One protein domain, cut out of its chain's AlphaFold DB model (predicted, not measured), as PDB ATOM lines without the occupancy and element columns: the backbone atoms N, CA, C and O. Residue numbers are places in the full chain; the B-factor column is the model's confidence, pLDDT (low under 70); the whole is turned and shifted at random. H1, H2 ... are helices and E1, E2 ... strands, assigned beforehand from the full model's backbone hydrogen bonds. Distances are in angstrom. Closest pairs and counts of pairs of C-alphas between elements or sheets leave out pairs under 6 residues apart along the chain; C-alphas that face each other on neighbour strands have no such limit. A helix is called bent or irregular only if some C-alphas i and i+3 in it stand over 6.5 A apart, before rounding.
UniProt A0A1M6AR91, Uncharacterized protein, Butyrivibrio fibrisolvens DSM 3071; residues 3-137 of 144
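What this domain is: This is residues 3 to 137 of the 144 residues of an uncharacterized protein of Butyrivibrio fibrisolvens DSM 3071 (UniProt A0A1M6AR91). This is a long helical hairpin, H1 and H2, with a small head at one end: the two helices are joined at residues 39 to 41 and open like a narrow V toward the head, where H3, H4, H5 and the strand hairpin E1 and E2 gather. H5 packs on both long helices near the open end. The 135 printed residues hold, in order, H1, H2, H3, H4, E1, E2 and H5; the class is mostly helix, and E1 and E2 are antiparallel. The whole is loose, with a radius of gyration of the C-alphas of 18.6 A, and elongated, spanning 60 by 37 by 22 A.

How they stand to each other: Look first at the hairpin of E1, residues 113 to 116, and E2, residues 121 to 124: N 114 and O 123 are within hydrogen-bond range at 2.9 A. H2, residues 42 to 78, is the hub. It touches H1, residues 3 to 38, closest at the C-alphas of Gly 34 and Gly 45, 4.3 A, at a shallow tilt of 30 degrees, opposite ways. H2's residues 65 to 69 touch H4, residues 95 to 107; the closest C-alphas, of Ala 65 and Met 105, are 5.2 A apart. H3, residues 84 to 91, only just touches H2, with 3 pairs of C-alphas within 8 A, the closest Leu 75 and Tyr 87 at 7.3 A. H5, residues 130 to 137, touches H2, closest at C-alphas 77 and 131, 6.1 A, and H1, closest at C-alphas 10 and 133, 6.4 A. H1 and H4 are apart. In H3, H4 and H5 every O i to N i+4 pair is within hydrogen-bond range; H1 has 27 of 32, H2 28 of 33.

Where its parts are: Find C-alpha 3 at (174.762, 225.465, 302.365); from there H1 runs 52.2 A, with a kink of 27 degrees near residue 20. H2 runs 54.4 A and is irregular, C-alphas 71 and 74 being 7.0 A apart, with a kink of 42 degrees near residue 72. H4 is 18.0 A long. H5 ends at C-alpha 137, (191.256, 217.634, 294.132).

The domain as a whole: The two C-alphas farthest apart, of Thr 40 and Cys 119, are 60.0 A apart. The printed part has no cut, and its links are tight. Look for pLDDT under 70 at residues 3 to 7 and 118 to 119.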
ATOM      1  N   THR A   3     173.346 225.371 302.786       46.78
ATOM      2  CA  THR A   3     174.762 225.465 302.365       46.78
ATOM      3  C   THR A   3     175.755 225.062 303.465       46.78
ATOM      4  O   THR A   3     176.774 224.429 303.190       46.78
ATOM      5  N   MET A   4     175.448 225.347 304.737       51.47
ATOM      6  CA  MET A   4     176.319 224.973 305.865       51.47
ATOM      7  C   MET A   4     176.387 223.459 306.118       51.47
ATOM      8  O   MET A   4     177.428 222.971 306.561       51.47
ATOM      9  N   LYS A   5     175.307 222.705 305.862       52.31
ATOM     10  CA  LYS A   5     175.304 221.239 306.033       52.31
ATOM     11  C   LYS A   5     176.062 220.553 304.898       52.31
ATOM     12  O   LYS A   5     176.928 219.727 305.185       52.31
ATOM     13  N   GLN A   6     175.829 220.999 303.661       56.00
ATOM     14  CA  GLN A   6     176.505 220.504 302.457       56.00
ATOM     15  C   GLN A   6     178.039 220.632 302.555       56.00
ATOM     16  O   GLN A   6     178.803 219.730 302.213       56.00
ATOM     17  N   SER A   7     178.506 221.725 303.169       62.25
ATOM     18  CA  SER A   7     179.925 221.957 303.459       62.25
ATOM     19  C   SER A   7     180.563 220.879 304.352       62.25
ATOM     20  O   SER A   7     181.713 220.496 304.135       62.25
ATOM     21  N   ARG A   8     179.844 220.326 305.342       80.75
ATOM     22  CA  ARG A   8     180.461 219.456 306.362       80.75
ATOM     23  C   ARG A   8     180.850 218.076 305.838       80.75
ATOM     24  O   ARG A   8     181.907 217.582 306.230       80.75
ATOM     25  N   LYS A   9     180.034 217.426 304.998       82.81
ATOM     26  CA  LYS A   9     180.372 216.097 304.449       82.81
ATOM     27  C   LYS A   9     181.480 216.189 303.405       82.81
ATOM     28  O   LYS A   9     182.447 215.433 303.488       82.81
ATOM     29  N   ASN A  10     181.432 217.197 302.535       82.31
ATOM     30  CA  ASN A  10     182.518 217.487 301.597       82.31
ATOM     31  C   ASN A  10     183.828 217.828 302.323       82.31
ATOM     32  O   ASN A  10     184.895 217.342 301.941       82.31
ATOM     33  N   LEU A  11     183.762 218.603 303.413       84.44
ATOM     34  CA  LEU A  11     184.921 218.880 304.262       84.44
ATOM     35  C   LEU A  11     185.473 217.599 304.894       84.44
ATOM     36  O   LEU A  11     186.683 217.397 304.867       84.44
ATOM     37  N   LYS A  12     184.613 216.710 305.412       87.38
ATOM     38  CA  LYS A  12     185.033 215.412 305.968       87.38
ATOM     39  C   LYS A  12     185.739 214.543 304.930       87.38
ATOM     40  O   LYS A  12     186.824 214.055 305.225       87.38
ATOM     41  N   ALA A  13     185.181 214.393 303.728       85.94
ATOM     42  CA  ALA A  13     185.841 213.655 302.649       85.94
ATOM     43  C   ALA A  13     187.205 214.278 302.306       85.94
ATOM     44  O   ALA A  13     188.223 213.587 302.251       85.94
ATOM     45  N   SER A  14     187.250 215.608 302.166       84.56
ATOM     46  CA  SER A  14     188.483 216.351 301.882       84.56
ATOM     47  C   SER A  14     189.547 216.169 302.972       84.56
ATOM     48  O   SER A  14     190.724 215.999 302.643       84.56
ATOM     49  N   LEU A  15     189.129 216.161 304.244       86.69
ATOM     50  CA  LEU A  15     189.973 215.913 305.412       86.69
ATOM     51  C   LEU A  15     190.504 214.484 305.434       86.69
ATOM     52  O   LEU A  15     191.687 214.309 305.679       86.69
ATOM     53  N   VAL A  16     189.681 213.470 305.152       86.81
ATOM     54  CA  VAL A  16     190.147 212.072 305.086       86.81
ATOM     55  C   VAL A  16     191.243 211.921 304.033       86.81
ATOM     56  O   VAL A  16     192.279 211.322 304.312       86.81
ATOM     57  N   ILE A  17     191.049 212.514 302.851       83.75
ATOM     58  CA  ILE A  17     192.046 212.490 301.773       83.75
ATOM     59  C   ILE A  17     193.327 213.215 302.207       83.75
ATOM     60  O   ILE A  17     194.421 212.710 301.984       83.75
ATOM     61  N   PHE A  18     193.210 214.380 302.850       84.75
ATOM     62  CA  PHE A  18     194.364 215.162 303.305       84.75
ATOM     63  C   PHE A  18     195.140 214.477 304.446       84.75
ATOM     64  O   PHE A  18     196.362 214.369 304.405       84.75
ATOM     65  N   LEU A  19     194.433 213.947 305.446       87.94
ATOM     66  CA  LEU A  19     195.020 213.227 306.580       87.94
ATOM     67  C   LEU A  19     195.650 211.889 306.169       87.94
ATOM     68  O   LEU A  19     196.447 211.330 306.927       87.94
ATOM     69  N   ASN A  20     195.335 211.373 304.978       88.06
ATOM     70  CA  ASN A  20     196.004 210.193 304.448       88.06
ATOM     71  C   ASN A  20     197.505 210.441 304.247       88.06
ATOM     72  O   ASN A  20     198.316 209.617 304.656       88.06
ATOM     73  N   THR A  21     197.888 211.608 303.722       81.75
ATOM     74  CA  THR A  21     199.302 212.002 303.602       81.75
ATOM     75  C   THR A  21     199.979 212.050 304.973       81.75
ATOM     76  O   THR A  21     201.084 211.540 305.134       81.75
ATOM     77  N   GLY A  22     199.283 212.562 305.995       85.38
ATOM     78  CA  GLY A  22     199.764 212.511 307.378       85.38
ATOM     79  C   GLY A  22     199.967 211.079 307.879       85.38
ATOM     80  O   GLY A  22     200.973 210.790 308.512       85.38
ATOM     81  N   THR A  23     199.061 210.157 307.537       87.50
ATOM     82  CA  THR A  23     199.171 208.731 307.904       87.50
ATOM     83  C   THR A  23     200.443 208.096 307.334       87.50
ATOM     84  O   THR A  23     201.089 207.324 308.038       87.50
ATOM     85  N   LEU A  24     200.834 208.446 306.102       89.38
ATOM     86  CA  LEU A  24     202.098 207.998 305.508       89.38
ATOM     87  C   LEU A  24     203.308 208.552 306.267       89.38
ATOM     88  O   LEU A  24     204.196 207.787 306.628       89.38
ATOM     89  N   ILE A  25     203.323 209.861 306.534       90.06
ATOM     90  CA  ILE A  25     204.424 210.521 307.253       90.06
ATOM     91  C   ILE A  25     204.599 209.902 308.643       90.06
ATOM     92  O   ILE A  25     205.709 209.524 309.004       90.06
ATOM     93  N   PHE A  26     203.508 209.724 309.396       89.06
ATOM     94  CA  PHE A  26     203.554 209.034 310.686       89.06
ATOM     95  C   PHE A  26     204.076 207.602 310.540       89.06
ATOM     96  O   PHE A  26     204.961 207.213 311.294       89.06
ATOM     97  N   GLY A  27     203.602 206.841 309.548       90.50
ATOM     98  CA  GLY A  27     204.107 205.492 309.278       90.50
ATOM     99  C   GLY A  27     205.622 205.450 309.049       90.50
ATOM    100  O   GLY A  27     206.295 204.595 309.616       90.50
ATOM    101  N   ILE A  28     206.169 206.407 308.292       92.81
ATOM    102  CA  ILE A  28     207.616 206.528 308.046       92.81
ATOM    103  C   ILE A  28     208.372 206.887 309.331       92.81
ATOM    104  O   ILE A  28     209.392 206.268 309.616       92.81
ATOM    105  N   ILE A  29     207.872 207.838 310.127       92.38
ATOM    106  CA  ILE A  29     208.506 208.227 311.397       92.38
ATOM    107  C   ILE A  29     208.581 207.025 312.347       92.38
ATOM    108  O   ILE A  29     209.657 206.718 312.854       92.38
ATOM    109  N   PHE A  30     207.470 206.305 312.536       90.62
ATOM    110  CA  PHE A  30     207.436 205.104 313.377       90.62
ATOM    111  C   PHE A  30     208.331 203.987 312.834       90.62
ATOM    112  O   PHE A  30     208.962 203.278 313.610       90.62
ATOM    113  N   LEU A  31     208.433 203.845 311.511       92.88
ATOM    114  CA  LEU A  31     209.343 202.880 310.899       92.88
ATOM    115  C   LEU A  31     210.813 203.228 311.183       92.88
ATOM    116  O   LEU A  31     211.594 202.342 311.520       92.88
ATOM    117  N   MET A  32     211.190 204.508 311.082       93.00
ATOM    118  CA  MET A  32     212.548 204.969 311.391       93.00
ATOM    119  C   MET A  32     212.882 204.821 312.879       93.00
ATOM    120  O   MET A  32     213.987 204.394 313.208       93.00
ATOM    121  N   MET A  33     211.934 205.133 313.768       92.00
ATOM    122  CA  MET A  33     212.084 204.922 315.211       92.00
ATOM    123  C   MET A  33     212.262 203.438 315.538       92.00
ATOM    124  O   MET A  33     213.256 203.082 316.171       92.00
ATOM    125  N   GLY A  34     211.400 202.569 315.002       90.94
ATOM    126  CA  GLY A  34     211.501 201.125 315.205       90.94
ATOM    127  C   GLY A  34     212.819 200.552 314.683       90.94
ATOM    128  O   GLY A  34     213.448 199.734 315.354       90.94
ATOM    129  N   PHE A  35     213.300 201.041 313.535       91.50
ATOM    130  CA  PHE A  35     214.610 200.664 313.007       91.50
ATOM    131  C   PHE A  35     215.762 201.105 313.920       91.50
ATOM    132  O   PHE A  35     216.678 200.326 314.159       91.50
ATOM    133  N   ALA A  36     215.721 202.317 314.479       92.06
ATOM    134  CA  ALA A  36     216.720 202.763 315.451       92.06
ATOM    135  C   ALA A  36     216.670 201.935 316.751       92.06
ATOM    136  O   ALA A  36     217.712 201.584 317.312       92.06
ATOM    137  N   MET A  37     215.466 201.571 317.207       93.00
ATOM    138  CA  MET A  37     215.276 200.728 318.387       93.00
ATOM    139  C   MET A  37     215.783 199.299 318.188       93.00
ATOM    140  O   MET A  37     216.248 198.706 319.155       93.00
ATOM    141  N   LEU A  38     215.805 198.758 316.963       91.38
ATOM    142  CA  LEU A  38     216.386 197.433 316.707       91.38
ATOM    143  C   LEU A  38     217.851 197.311 317.154       91.38
ATOM    144  O   LEU A  38     218.265 196.230 317.561       91.38
ATOM    145  N   PHE A  39     218.627 198.396 317.105       89.94
ATOM    146  CA  PHE A  39     220.042 198.389 317.497       89.94
ATOM    147  C   PHE A  39     220.270 198.620 318.994       89.94
ATOM    148  O   PHE A  39     221.378 198.402 319.477       89.94
ATOM    149  N   THR A  40     219.252 199.081 319.726       90.19
ATOM    150  CA  THR A  40     219.372 199.442 321.149       90.19
ATOM    151  C   THR A  40     218.552 198.519 322.043       90.19
ATOM    152  O   THR A  40     219.079 197.998 323.020       90.19
ATOM    153  N   VAL A  41     217.288 198.272 321.692       91.31
ATOM    154  CA  VAL A  41     216.373 197.367 322.395       91.31
ATOM    155  C   VAL A  41     215.519 196.590 321.370       91.31
ATOM    156  O   VAL A  41     214.401 197.002 321.039       91.31
ATOM    157  N   PRO A  42     216.029 195.455 320.845       87.56
ATOM    158  CA  PRO A  42     215.434 194.747 319.705       87.56
ATOM    159  C   PRO A  42     213.966 194.339 319.887       87.56
ATOM    160  O   PRO A  42     213.180 194.396 318.942       87.56
ATOM    161  N   GLU A  43     213.584 193.959 321.108       87.44
ATOM    162  CA  GLU A  43     212.228 193.518 321.460       87.44
ATOM    163  C   GLU A  43     211.179 194.610 321.193       87.44
ATOM    164  O   GLU A  43     210.118 194.333 320.630       87.44
ATOM    165  N   PHE A  44     211.501 195.867 321.517       85.88
ATOM    166  CA  PHE A  44     210.625 197.011 321.253       85.88
ATOM    167  C   PHE A  44     210.695 197.462 319.787       85.88
ATOM    168  O   PHE A  44     209.667 197.827 319.216       85.88
ATOM    169  N   GLY A  45     211.862 197.357 319.141       84.56
ATOM    170  CA  GLY A  45     212.029 197.692 317.721       84.56
ATOM    171  C   GLY A  45     211.161 196.837 316.792       84.56
ATOM    172  O   GLY A  45     210.469 197.368 315.922       84.56
ATOM    173  N   CYS A  46     211.105 195.520 317.022       87.38
ATOM    174  CA  CYS A  46     210.222 194.618 316.273       87.38
ATOM    175  C   CYS A  46     208.738 194.993 316.422       87.38
ATOM    176  O   CYS A  46     207.984 194.964 315.443       87.38
ATOM    177  N   PHE A  47     208.315 195.368 317.634       88.88
ATOM    178  CA  PHE A  47     206.940 195.787 317.902       88.88
ATOM    179  C   PHE A  47     206.596 197.102 317.191       88.88
ATOM    180  O   PHE A  47     205.563 197.181 316.523       88.88
ATOM    181  N   GLU A  48     207.467 198.112 317.263       86.12
ATOM    182  CA  GLU A  48     207.257 199.389 316.570       86.12
ATOM    183  C   GLU A  48     207.224 199.225 315.046       86.12
ATOM    184  O   GLU A  48     206.371 199.818 314.380       86.12
ATOM    185  N   MET A  49     208.075 198.366 314.479       87.19
ATOM    186  CA  MET A  49     208.029 198.052 313.048       87.19
ATOM    187  C   MET A  49     206.705 197.388 312.654       87.19
ATOM    188  O   MET A  49     206.075 197.811 311.681       87.19
ATOM    189  N   ALA A  50     206.225 196.402 313.419       88.31
ATOM    190  CA  ALA A  50     204.921 195.782 313.179       88.31
ATOM    191  C   ALA A  50     203.768 196.794 313.317       88.31
ATOM    192  O   ALA A  50     202.826 196.787 312.520       88.31
ATOM    193  N   PHE A  51     203.858 197.715 314.277       88.81
ATOM    194  CA  PHE A  51     202.887 198.790 314.452       88.81
ATOM    195  C   PHE A  51     202.899 199.776 313.271       88.81
ATOM    196  O   PHE A  51     201.837 200.156 312.774       88.81
ATOM    197  N   SER A  52     204.080 200.122 312.743       90.38
ATOM    198  CA  SER A  52     204.229 200.994 311.568       90.38
ATOM    199  C   SER A  52     203.521 200.429 310.323       90.38
ATOM    200  O   SER A  52     202.888 201.176 309.571       90.38
ATOM    201  N   MET A  53     203.499 199.097 310.160       89.94
ATOM    202  CA  MET A  53     202.781 198.422 309.069       89.94
ATOM    203  C   MET A  53     201.277 198.721 309.075       89.94
ATOM    204  O   MET A  53     200.667 198.815 308.007       89.94
ATOM    205  N   LEU A  54     200.660 198.953 310.241       90.62
ATOM    206  CA  LEU A  54     199.243 199.328 310.318       90.62
ATOM    207  C   LEU A  54     198.973 200.678 309.637       90.62
ATOM    208  O   LEU A  54     197.934 200.838 308.987       90.62
ATOM    209  N   PHE A  55     199.907 201.630 309.731       90.19
ATOM    210  CA  PHE A  55     199.801 202.922 309.050       90.19
ATOM    211  C   PHE A  55     199.923 202.758 307.539       90.19
ATOM    212  O   PHE A  55     199.090 203.301 306.813       90.19
ATOM    213  N   PHE A  56     200.872 201.949 307.062       90.38
ATOM    214  CA  PHE A  56     201.020 201.664 305.633       90.38
ATOM    215  C   PHE A  56     199.800 200.939 305.058       90.38
ATOM    216  O   PHE A  56     199.288 201.335 304.013       90.38
ATOM    217  N   VAL A  57     199.248 199.949 305.767       90.50
ATOM    218  CA  VAL A  57     198.011 199.263 305.352       90.50
ATOM    219  C   VAL A  57     196.829 200.234 305.321       90.50
ATOM    220  O   VAL A  57     196.009 200.201 304.397       90.50
ATOM    221  N   LYS A  58     196.712 201.116 306.320       89.31
ATOM    222  CA  LYS A  58     195.664 202.143 306.349       89.31
ATOM    223  C   LYS A  58     195.822 203.129 305.192       89.31
ATOM    224  O   LYS A  58     194.806 203.460 304.575       89.31
ATOM    225  N   TYR A  59     197.051 203.549 304.894       91.06
ATOM    226  CA  TYR A  59     197.392 204.438 303.787       91.06
ATOM    227  C   TYR A  59     197.051 203.805 302.436       91.06
ATOM    228  O   TYR A  59     196.241 204.357 301.692       91.06
ATOM    229  N   ALA A  60     197.553 202.595 302.174       90.38
ATOM    230  CA  ALA A  60     197.346 201.869 300.924       90.38
ATOM    231  C   ALA A  60     195.858 201.666 300.612       90.38
ATOM    232  O   ALA A  60     195.396 201.975 299.517       90.38
ATOM    233  N   LYS A  61     195.063 201.235 301.599       89.81
ATOM    234  CA  LYS A  61     193.616 201.064 301.401       89.81
ATOM    235  C   LYS A  61     192.874 202.390 301.164       89.81
ATOM    236  O   LYS A  61     191.760 202.376 300.651       89.81
ATOM    237  N   THR A  62     193.428 203.516 301.611       88.88
ATOM    238  CA  THR A  62     192.862 204.853 301.369       88.88
ATOM    239  C   THR A  62     193.236 205.333 299.969       88.88
ATOM    240  O   THR A  62     192.356 205.803 299.264       88.88
ATOM    241  N   CYS A  63     194.476 205.117 299.517       90.56
ATOM    242  CA  CYS A  63     194.872 205.336 298.121       90.56
ATOM    243  C   CYS A  63     193.996 204.531 297.160       90.56
ATOM    244  O   CYS A  63     193.375 205.110 296.286       90.56
ATOM    245  N   GLN A  64     193.804 203.240 297.433       91.62
ATOM    246  CA  GLN A  64     192.936 202.387 296.625       91.62
ATOM    247  C   GLN A  64     191.497 202.928 296.517       91.62
ATOM    248  O   GLN A  64     190.873 202.853 295.467       91.62
ATOM    249  N   ALA A  65     190.952 203.491 297.601       89.06
ATOM    250  CA  ALA A  65     189.629 204.113 297.562       89.06
ATOM    251  C   ALA A  65     189.617 205.446 296.792       89.06
ATOM    252  O   ALA A  65     188.594 205.782 296.207       89.06
ATOM    253  N   ILE A  66     190.728 206.189 296.770       89.06
ATOM    254  CA  ILE A  66     190.887 207.382 295.929       89.06
ATOM    255  C   ILE A  66     190.925 206.984 294.452       89.06
ATOM    256  O   ILE A  66     190.231 207.615 293.660       89.06
ATOM    257  N   ASP A  67     191.653 205.923 294.100       90.00
ATOM    258  CA  ASP A  67     191.723 205.416 292.724       90.00
ATOM    259  C   ASP A  67     190.325 205.035 292.218       90.00
ATOM    260  O   ASP A  67     189.922 205.425 291.126       90.00
ATOM    261  N   TYR A  68     189.519 204.381 293.063       89.44
ATOM    262  CA  TYR A  68     188.115 204.110 292.751       89.44
ATOM    263  C   TYR A  68     187.300 205.389 292.535       89.44
ATOM    264  O   TYR A  68     186.482 205.436 291.626       89.44
ATOM    265  N   ILE A  69     187.510 206.453 293.315       88.50
ATOM    266  CA  ILE A  69     186.806 207.727 293.081       88.50
ATOM    267  C   ILE A  69     187.230 208.350 291.754       88.50
ATOM    268  O   ILE A  69     186.394 208.931 291.073       88.50
ATOM    269  N   GLN A  70     188.502 208.250 291.380       87.38
ATOM    270  CA  GLN A  70     188.971 208.774 290.099       87.38
ATOM    271  C   GLN A  70     188.392 207.984 288.919       87.38
ATOM    272  O   GLN A  70     188.064 208.579 287.900       87.38
ATOM    273  N   GLU A  71     188.206 206.674 289.083       86.38
ATOM    274  CA  GLU A  71     187.641 205.785 288.065       86.38
ATOM    275  C   GLU A  71     186.108 205.912 287.950       86.38
ATOM    276  O   GLU A  71     185.573 206.098 286.861       86.38
ATOM    277  N   TYR A  72     185.383 205.850 289.072       85.25
ATOM    278  CA  TYR A  72     183.912 205.860 289.105       85.25
ATOM    279  C   TYR A  72     183.308 207.260 289.216       85.25
ATOM    280  O   TYR A  72     182.173 207.479 288.796       85.25
ATOM    281  N   GLY A  73     184.032 208.214 289.802       84.75
ATOM    282  CA  GLY A  73     183.533 209.553 290.112       84.75
ATOM    283  C   GLY A  73     182.996 210.318 288.904       84.75
ATOM    284  O   GLY A  73     181.891 210.847 289.016       84.75
ATOM    285  N   PRO A  74     183.687 210.346 287.745       84.81
ATOM    286  CA  PRO A  74     183.171 211.008 286.549       84.81
ATOM    287  C   PRO A  74     181.822 210.433 286.105       84.81
ATOM    288  O   PRO A  74     180.879 211.188 285.866       84.81
ATOM    289  N   LEU A  75     181.695 209.101 286.085       83.31
ATOM    290  CA  LEU A  75     180.454 208.410 285.726       83.31
ATOM    291  C   LEU A  75     179.339 208.714 286.729       83.31
ATOM    292  O   LEU A  75     178.243 209.084 286.329       83.31
ATOM    293  N   MET A  76     179.631 208.642 288.028       84.62
ATOM    294  CA  MET A  76     178.666 208.924 289.099       84.62
ATOM    295  C   MET A  76     178.155 210.372 289.101       84.62
ATOM    296  O   MET A  76     177.058 210.648 289.579       84.62
ATOM    297  N   VAL A  77     178.971 211.306 288.616       83.44
ATOM    298  CA  VAL A  77     178.680 212.744 288.603       83.44
ATOM    299  C   VAL A  77     177.994 213.192 287.309       83.44
ATOM    300  O   VAL A  77     177.213 214.147 287.335       83.44
ATOM    301  N   ASN A  78     178.303 212.548 286.183       80.00
ATOM    302  CA  ASN A  78     177.699 212.849 284.883       80.00
ATOM    303  C   ASN A  78     176.421 212.044 284.629       80.00
ATOM    304  O   ASN A  78     175.538 212.541 283.939       80.00
ATOM    305  N   HIS A  79     176.315 210.860 285.229       80.00
ATOM    306  CA  HIS A  79     175.169 209.968 285.120       80.00
ATOM    307  C   HIS A  79     174.680 209.528 286.507       80.00
ATOM    308  O   HIS A  79     174.822 208.362 286.885       80.00
ATOM    309  N   PRO A  80     174.119 210.447 287.315       74.25
ATOM    310  CA  PRO A  80     173.592 210.113 288.640       74.25
ATOM    311  C   PRO A  80     172.453 209.077 288.598       74.25
ATOM    312  O   PRO A  80     172.170 208.435 289.608       74.25
ATOM    313  N   GLU A  81     171.808 208.905 287.444       72.50
ATOM    314  CA  GLU A  81     170.785 207.896 287.169       72.50
ATOM    315  C   GLU A  81     171.339 206.480 286.948       72.50
ATOM    316  O   GLU A  81     170.561 205.525 286.930       72.50
ATOM    317  N   TYR A  82     172.657 206.317 286.777       79.19
ATOM    318  CA  TYR A  82     173.244 205.015 286.472       79.19
ATOM    319  C   TYR A  82     173.110 204.037 287.633       79.19
ATOM    320  O   TYR A  82     173.480 204.294 288.786       79.19
ATOM    321  N   SER A  83     172.617 202.853 287.284       79.69
ATOM    322  CA  SER A  83     172.601 201.716 288.181       79.69
ATOM    323  C   SER A  83     174.007 201.126 288.308       79.69
ATOM    324  O   SER A  83     174.911 201.371 287.507       79.69
ATOM    325  N   THR A  84     174.192 200.256 289.298       77.25
ATOM    326  CA  THR A  84     175.425 199.466 289.425       77.25
ATOM    327  C   THR A  84     175.763 198.688 288.163       77.25
ATOM    328  O   THR A  84     176.943 198.543 287.864       77.25
ATOM    329  N   TRP A  85     174.764 198.243 287.399       79.94
ATOM    330  CA  TRP A  85     174.966 197.548 286.129       79.94
ATOM    331  C   TRP A  85     175.586 198.434 285.050       79.94
ATOM    332  O   TRP A  85     176.411 197.957 284.271       79.94
ATOM    333  N   ASP A  86     175.236 199.713 285.019       82.06
ATOM    334  CA  ASP A  86     175.756 200.652 284.025       82.06
ATOM    335  C   ASP A  86     177.219 200.995 284.329       82.06
ATOM    336  O   ASP A  86     178.058 200.985 283.428       82.06
ATOM    337  N   TYR A  87     177.574 201.131 285.614       80.12
ATOM    338  CA  TYR A  87     178.977 201.229 286.033       80.12
ATOM    339  C   TYR A  87     179.786 199.971 285.680       80.12
ATOM    340  O   TYR A  87     180.942 200.086 285.280       80.12
ATOM    341  N   CYS A  88     179.192 198.775 285.780       81.50
ATOM    342  CA  CYS A  88     179.859 197.527 285.377       81.50
ATOM    343  C   CYS A  88     180.212 197.530 283.892       81.50
ATOM    344  O   CYS A  88     181.315 197.132 283.523       81.50
ATOM    345  N   LYS A  89     179.281 197.993 283.048       82.06
ATOM    346  CA  LYS A  89     179.496 198.106 281.604       82.06
ATOM    347  C   LYS A  89     180.549 199.157 281.273       82.06
ATOM    348  O   LYS A  89     181.432 198.866 280.478       82.06
ATOM    349  N   GLY A  90     180.477 200.333 281.901       77.12
ATOM    350  CA  GLY A  90     181.414 201.431 281.646       77.12
ATOM    351  C   GLY A  90     182.853 201.133 282.077       77.12
ATOM    352  O   GLY A  90     183.786 201.659 281.485       77.12
ATOM    353  N   VAL A  91     183.038 200.275 283.084       79.38
ATOM    354  CA  VAL A  91     184.354 199.983 283.683       79.38
ATOM    355  C   VAL A  91     184.819 198.543 283.402       79.38
ATOM    356  O   VAL A  91     185.893 198.135 283.835       79.38
ATOM    357  N   HIS A  92     184.034 197.756 282.659       82.62
ATOM    358  CA  HIS A  92     184.305 196.349 282.331       82.62
ATOM    359  C   HIS A  92     184.666 195.484 283.554       82.62
ATOM    360  O   HIS A  92     185.627 194.715 283.535       82.62
ATOM    361  N   ARG A  93     183.894 195.613 284.642       84.50
ATOM    362  CA  ARG A  93     184.098 194.853 285.888       84.50
ATOM    363  C   ARG A  93     182.826 194.175 286.364       84.50
ATOM    364  O   ARG A  93     181.723 194.666 286.133       84.50
ATOM    365  N   ASP A  94     183.010 193.086 287.104       86.88
ATOM    366  CA  ASP A  94     181.914 192.366 287.739       86.88
ATOM    367  C   ASP A  94     181.163 193.240 288.741       86.88
ATOM    368  O   ASP A  94     181.731 194.041 289.492       86.88
ATOM    369  N   ARG A  95     179.856 193.011 288.815       82.94
ATOM    370  CA  ARG A  95     178.953 193.779 289.670       82.94
ATOM    371  C   ARG A  95     179.296 193.712 291.145       82.94
ATOM    372  O   ARG A  95     179.254 194.731 291.834       82.94
ATOM    373  N   GLU A  96     179.669 192.538 291.632       86.12
ATOM    374  CA  GLU A  96     180.090 192.368 293.020       86.12
ATOM    375  C   GLU A  96     181.347 193.184 293.332       86.12
ATOM    376  O   GLU A  96     181.459 193.769 294.412       86.12
ATOM    377  N   VAL A  97     182.266 193.283 292.367       88.06
ATOM    378  CA  VAL A  97     183.490 194.075 292.491       88.06
ATOM    379  C   VAL A  97     183.146 195.559 292.568       88.06
ATOM    380  O   VAL A  97     183.568 196.219 293.516       88.06
ATOM    381  N   VAL A  98     182.307 196.066 291.660       87.06
ATOM    382  CA  VAL A  98     181.870 197.473 291.660       87.06
ATOM    383  C   VAL A  98     181.163 197.834 292.971       87.06
ATOM    384  O   VAL A  98     181.518 198.820 293.620       87.06
ATOM    385  N   ILE A  99     180.221 197.006 293.434       87.69
ATOM    386  CA  ILE A  99     179.518 197.223 294.710       87.69
ATOM    387  C   ILE A  99     180.507 197.232 295.881       87.69
ATOM    388  O   ILE A  99     180.444 198.106 296.749       87.69
ATOM    389  N   LYS A 100     181.450 196.284 295.915       89.94
ATOM    390  CA  LYS A 100     182.477 196.206 296.961       89.94
ATOM    391  C   LYS A 100     183.375 197.442 296.970       89.94
ATOM    392  O   LYS A 100     183.715 197.932 298.048       89.94
ATOM    393  N   GLN A 101     183.744 197.956 295.802       90.88
ATOM    394  CA  GLN A 101     184.595 199.136 295.660       90.88
ATOM    395  C   GLN A 101     183.860 200.410 296.087       90.88
ATOM    396  O   GLN A 101     184.396 201.175 296.891       90.88
ATOM    397  N   ILE A 102     182.597 200.582 295.688       88.56
ATOM    398  CA  ILE A 102     181.753 201.696 296.150       88.56
ATOM    399  C   ILE A 102     181.543 201.643 297.667       88.56
ATOM    400  O   ILE A 102     181.741 202.640 298.366       88.56
ATOM    401  N   ASN A 103     181.265 200.462 298.220       88.75
ATOM    402  CA  ASN A 103     181.178 200.280 299.669       88.75
ATOM    403  C   ASN A 103     182.501 200.579 300.386       88.75
ATOM    404  O   ASN A 103     182.494 201.116 301.496       88.75
ATOM    405  N   ALA A 104     183.648 200.269 299.775       89.12
ATOM    406  CA  ALA A 104     184.952 200.609 300.336       89.12
ATOM    407  C   ALA A 104     185.160 202.133 300.409       89.12
ATOM    408  O   ALA A 104     185.637 202.626 301.438       89.12
ATOM    409  N   MET A 105     184.749 202.875 299.373       90.62
ATOM    410  CA  MET A 105     184.764 204.344 299.359       90.62
ATOM    411  C   MET A 105     183.854 204.928 300.456       90.62
ATOM    412  O   MET A 105     184.274 205.810 301.216       90.62
ATOM    413  N   ALA A 106     182.635 204.393 300.595       89.12
ATOM    414  CA  ALA A 106     181.659 204.836 301.594       89.12
ATOM    415  C   ALA A 106     182.118 204.543 303.032       89.12
ATOM    416  O   ALA A 106     182.105 205.422 303.897       89.12
ATOM    417  N   LYS A 107     182.637 203.334 303.294       90.31
ATOM    418  CA  LYS A 107     183.169 202.935 304.611       90.31
ATOM    419  C   LYS A 107     184.318 203.835 305.071       90.31
ATOM    420  O   LYS A 107     184.476 204.076 306.269       90.31
ATOM    421  N   ARG A 108     185.113 204.351 304.131       87.50
ATOM    422  CA  ARG A 108     186.200 205.301 304.408       87.50
ATOM    423  C   ARG A 108     185.740 206.752 304.510       87.50
ATOM    424  O   ARG A 108     186.580 207.614 304.742       87.50
ATOM    425  N   LYS A 109     184.434 207.023 304.408       89.50
ATOM    426  CA  LYS A 109     183.848 208.370 304.464       89.50
ATOM    427  C   LYS A 109     184.402 209.299 303.378       89.50
ATOM    428  O   LYS A 109     184.570 210.494 303.615       89.50
ATOM    429  N   MET A 110     184.725 208.739 302.212       86.69
ATOM    430  CA  MET A 110     185.134 209.529 301.046       86.69
ATOM    431  C   MET A 110     183.952 209.896 300.155       86.69
ATOM    432  O   MET A 110     183.936 210.976 299.576       86.69
ATOM    433  N   ILE A 111     182.958 209.012 300.099       88.88
ATOM    434  CA  ILE A 111     181.632 209.288 299.552       88.88
ATOM    435  C   ILE A 111     180.595 209.079 300.651       88.88
ATOM    436  O   ILE A 111     180.821 208.306 301.587       88.88
ATOM    437  N   PHE A 112     179.470 209.779 300.545       87.00
ATOM    438  CA  PHE A 112     178.368 209.690 301.496       87.00
ATOM    439  C   PHE A 112     177.077 209.411 300.741       87.00
ATOM    440  O   PHE A 112     176.745 210.116 299.789       87.00
ATOM    441  N   GLY A 113     176.397 208.350 301.142       85.56
ATOM    442  CA  GLY A 113     175.244 207.816 300.444       85.56
ATOM    443  C   GLY A 113     174.935 206.401 300.907       85.56
ATOM    444  O   GLY A 113     175.660 205.827 301.730       85.56
ATOM    445  N   ALA A 114     173.879 205.833 300.346       83.94
ATOM    446  CA  ALA A 114     173.458 204.469 300.611       83.94
ATOM    447  C   ALA A 114     173.182 203.730 299.302       83.94
ATOM    448  O   ALA A 114     172.723 204.309 298.316       83.94
ATOM    449  N   PHE A 115     173.447 202.425 299.314       82.12
ATOM    450  CA  PHE A 115     172.934 201.547 298.277       82.12
ATOM    451  C   PHE A 115     171.456 201.300 298.508       82.12
ATOM    452  O   PHE A 115     171.065 200.789 299.559       82.12
ATOM    453  N   ASP A 116     170.657 201.612 297.500       79.94
ATOM    454  CA  ASP A 116     169.286 201.152 297.453       79.94
ATOM    455  C   ASP A 116     169.266 199.778 296.776       79.94
ATOM    456  O   ASP A 116     169.499 199.629 295.572       79.94
ATOM    457  N   VAL A 117     169.024 198.753 297.593       71.44
ATOM    458  CA  VAL A 117     168.994 197.349 297.168       71.44
ATOM    459  C   VAL A 117     167.827 197.089 296.211       71.44
ATOM    460  O   VAL A 117     167.903 196.176 295.394       71.44
ATOM    461  N   SER A 118     166.767 197.900 296.270       68.00
ATOM    462  CA  SER A 118     165.566 197.688 295.464       68.00
ATOM    463  C   SER A 118     165.744 198.107 294.004       68.00
ATOM    464  O   SER A 118     165.274 197.395 293.118       68.00
ATOM    465  N   CYS A 119     166.476 199.194 293.724       61.78
ATOM    466  CA  CYS A 119     166.740 199.635 292.346       61.78
ATOM    467  C   CYS A 119     168.222 199.554 291.934       61.78
ATOM    468  O   CYS A 119     168.603 200.060 290.883       61.78
ATOM    469  N   ASN A 120     169.065 198.877 292.726       76.62
ATOM    470  CA  ASN A 120     170.469 198.587 292.411       76.62
ATOM    471  C   ASN A 120     171.318 199.829 292.080       76.62
ATOM    472  O   ASN A 120     172.251 199.735 291.277       76.62
ATOM    473  N   TYR A 121     171.019 200.971 292.698       81.31
ATOM    474  CA  TYR A 121     171.711 202.244 292.494       81.31
ATOM    475  C   TYR A 121     172.350 202.728 293.795       81.31
ATOM    476  O   TYR A 121     171.911 202.391 294.900       81.31
ATOM    477  N   PHE A 122     173.423 203.504 293.661       81.75
ATOM    478  CA  PHE A 122     174.033 204.196 294.789       81.75
ATOM    479  C   PHE A 122     173.471 205.613 294.850       81.75
ATOM    480  O   PHE A 122     173.693 206.403 293.934       81.75
ATOM    481  N   ARG A 123     172.747 205.941 295.920       83.88
ATOM    482  CA  ARG A 123     172.182 207.276 296.116       83.88
ATOM    483  C   ARG A 123     173.096 208.091 297.016       83.88
ATOM    484  O   ARG A 123     173.317 207.707 298.162       83.88
ATOM    485  N   PHE A 124     173.595 209.218 296.515       86.19
ATOM    486  CA  PHE A 124     174.325 210.175 297.344       86.19
ATOM    487  C   PHE A 124     173.395 210.854 298.350       86.19
ATOM    488  O   PHE A 124     172.221 211.099 298.068       86.19
ATOM    489  N   ASP A 125     173.940 211.178 299.519       85.38
ATOM    490  CA  ASP A 125     173.231 212.001 300.493       85.38
ATOM    491  C   ASP A 125     173.033 213.423 299.937       85.38
ATOM    492  O   ASP A 125     173.934 213.978 299.313       85.38
ATOM    493  N   GLU A 126     171.884 214.049 300.209       80.44
ATOM    494  CA  GLU A 126     171.535 215.385 299.680       80.44
ATOM    495  C   GLU A 126     172.530 216.494 300.071       80.44
ATOM    496  O   GLU A 126     172.641 217.524 299.409       80.44
ATOM    497  N   ASP A 127     173.262 216.298 301.166       83.38
ATOM    498  CA  ASP A 127     174.279 217.202 301.696       83.38
ATOM    499  C   ASP A 127     175.715 216.790 301.312       83.38
ATOM    500  O   ASP A 127     176.676 217.254 301.928       83.38
ATOM    501  N   PHE A 128     175.887 215.938 300.302       84.56
ATOM    502  CA  PHE A 128     177.186 215.586 299.733       84.56
ATOM    503  C   PHE A 128     177.229 215.898 298.237       84.56
ATOM    504  O   PHE A 128     176.331 215.541 297.486       84.56
ATOM    505  N   ASP A 129     178.303 216.554 297.801       85.19
ATOM    506  CA  ASP A 129     178.532 216.857 296.390       85.19
ATOM    507  C   ASP A 129     179.907 216.344 295.952       85.19
ATOM    508  O   ASP A 129     180.948 216.950 296.243       85.19
ATOM    509  N   LEU A 130     179.887 215.220 295.232       85.31
ATOM    510  CA  LEU A 130     181.076 214.578 294.685       85.31
ATOM    511  C   LEU A 130     181.761 215.445 293.618       85.31
ATOM    512  O   LEU A 130     182.991 215.474 293.568       85.31
ATOM    513  N   ARG A 131     181.000 216.211 292.821       85.06
ATOM    514  CA  ARG A 131     181.546 217.072 291.759       85.06
ATOM    515  C   ARG A 131     182.462 218.135 292.358       85.06
ATOM    516  O   ARG A 131     183.610 218.269 291.937       85.06
ATOM    517  N   SER A 132     182.000 218.824 293.403       83.31
ATOM    518  CA  SER A 132     182.818 219.799 294.138       83.31
ATOM    519  C   SER A 132     184.086 219.184 294.741       83.31
ATOM    520  O   SER A 132     185.148 219.813 294.735       83.31
ATOM    521  N   LEU A 133     184.003 217.953 295.266       84.44
ATOM    522  CA  LEU A 133     185.162 217.252 295.824       84.44
ATOM    523  C   LEU A 133     186.205 216.940 294.742       84.44
ATOM    524  O   LEU A 133     187.391 217.190 294.959       84.44
ATOM    525  N   MET A 134     185.763 216.434 293.589       85.19
ATOM    526  CA  MET A 134     186.633 216.097 292.463       85.19
ATOM    527  C   MET A 134     187.330 217.329 291.887       85.19
ATOM    528  O   MET A 134     188.546 217.297 291.705       85.19
ATOM    529  N   VAL A 135     186.603 218.436 291.681       84.31
ATOM    530  CA  VAL A 135     187.181 219.708 291.203       84.31
ATOM    531  C   VAL A 135     188.262 220.198 292.165       84.31
ATOM    532  O   VAL A 135     189.381 220.487 291.753       84.31
ATOM    533  N   LYS A 136     187.969 220.220 293.473       81.94
ATOM    534  CA  LYS A 136     188.922 220.674 294.500       81.94
ATOM    535  C   LYS A 136     190.202 219.832 294.544       81.94
ATOM    536  O   LYS A 136     191.239 220.318 294.989       81.94
ATOM    537  N   LYS A 137     190.122 218.561 294.149       80.56
ATOM    538  CA  LYS A 137     191.256 217.634 294.132       80.56
ATOM    539  C   LYS A 137     191.918 217.499 292.756       80.56
ATOM    540  O   LYS A 137     192.912 216.789 292.660       80.56
TER     541      LYS A 137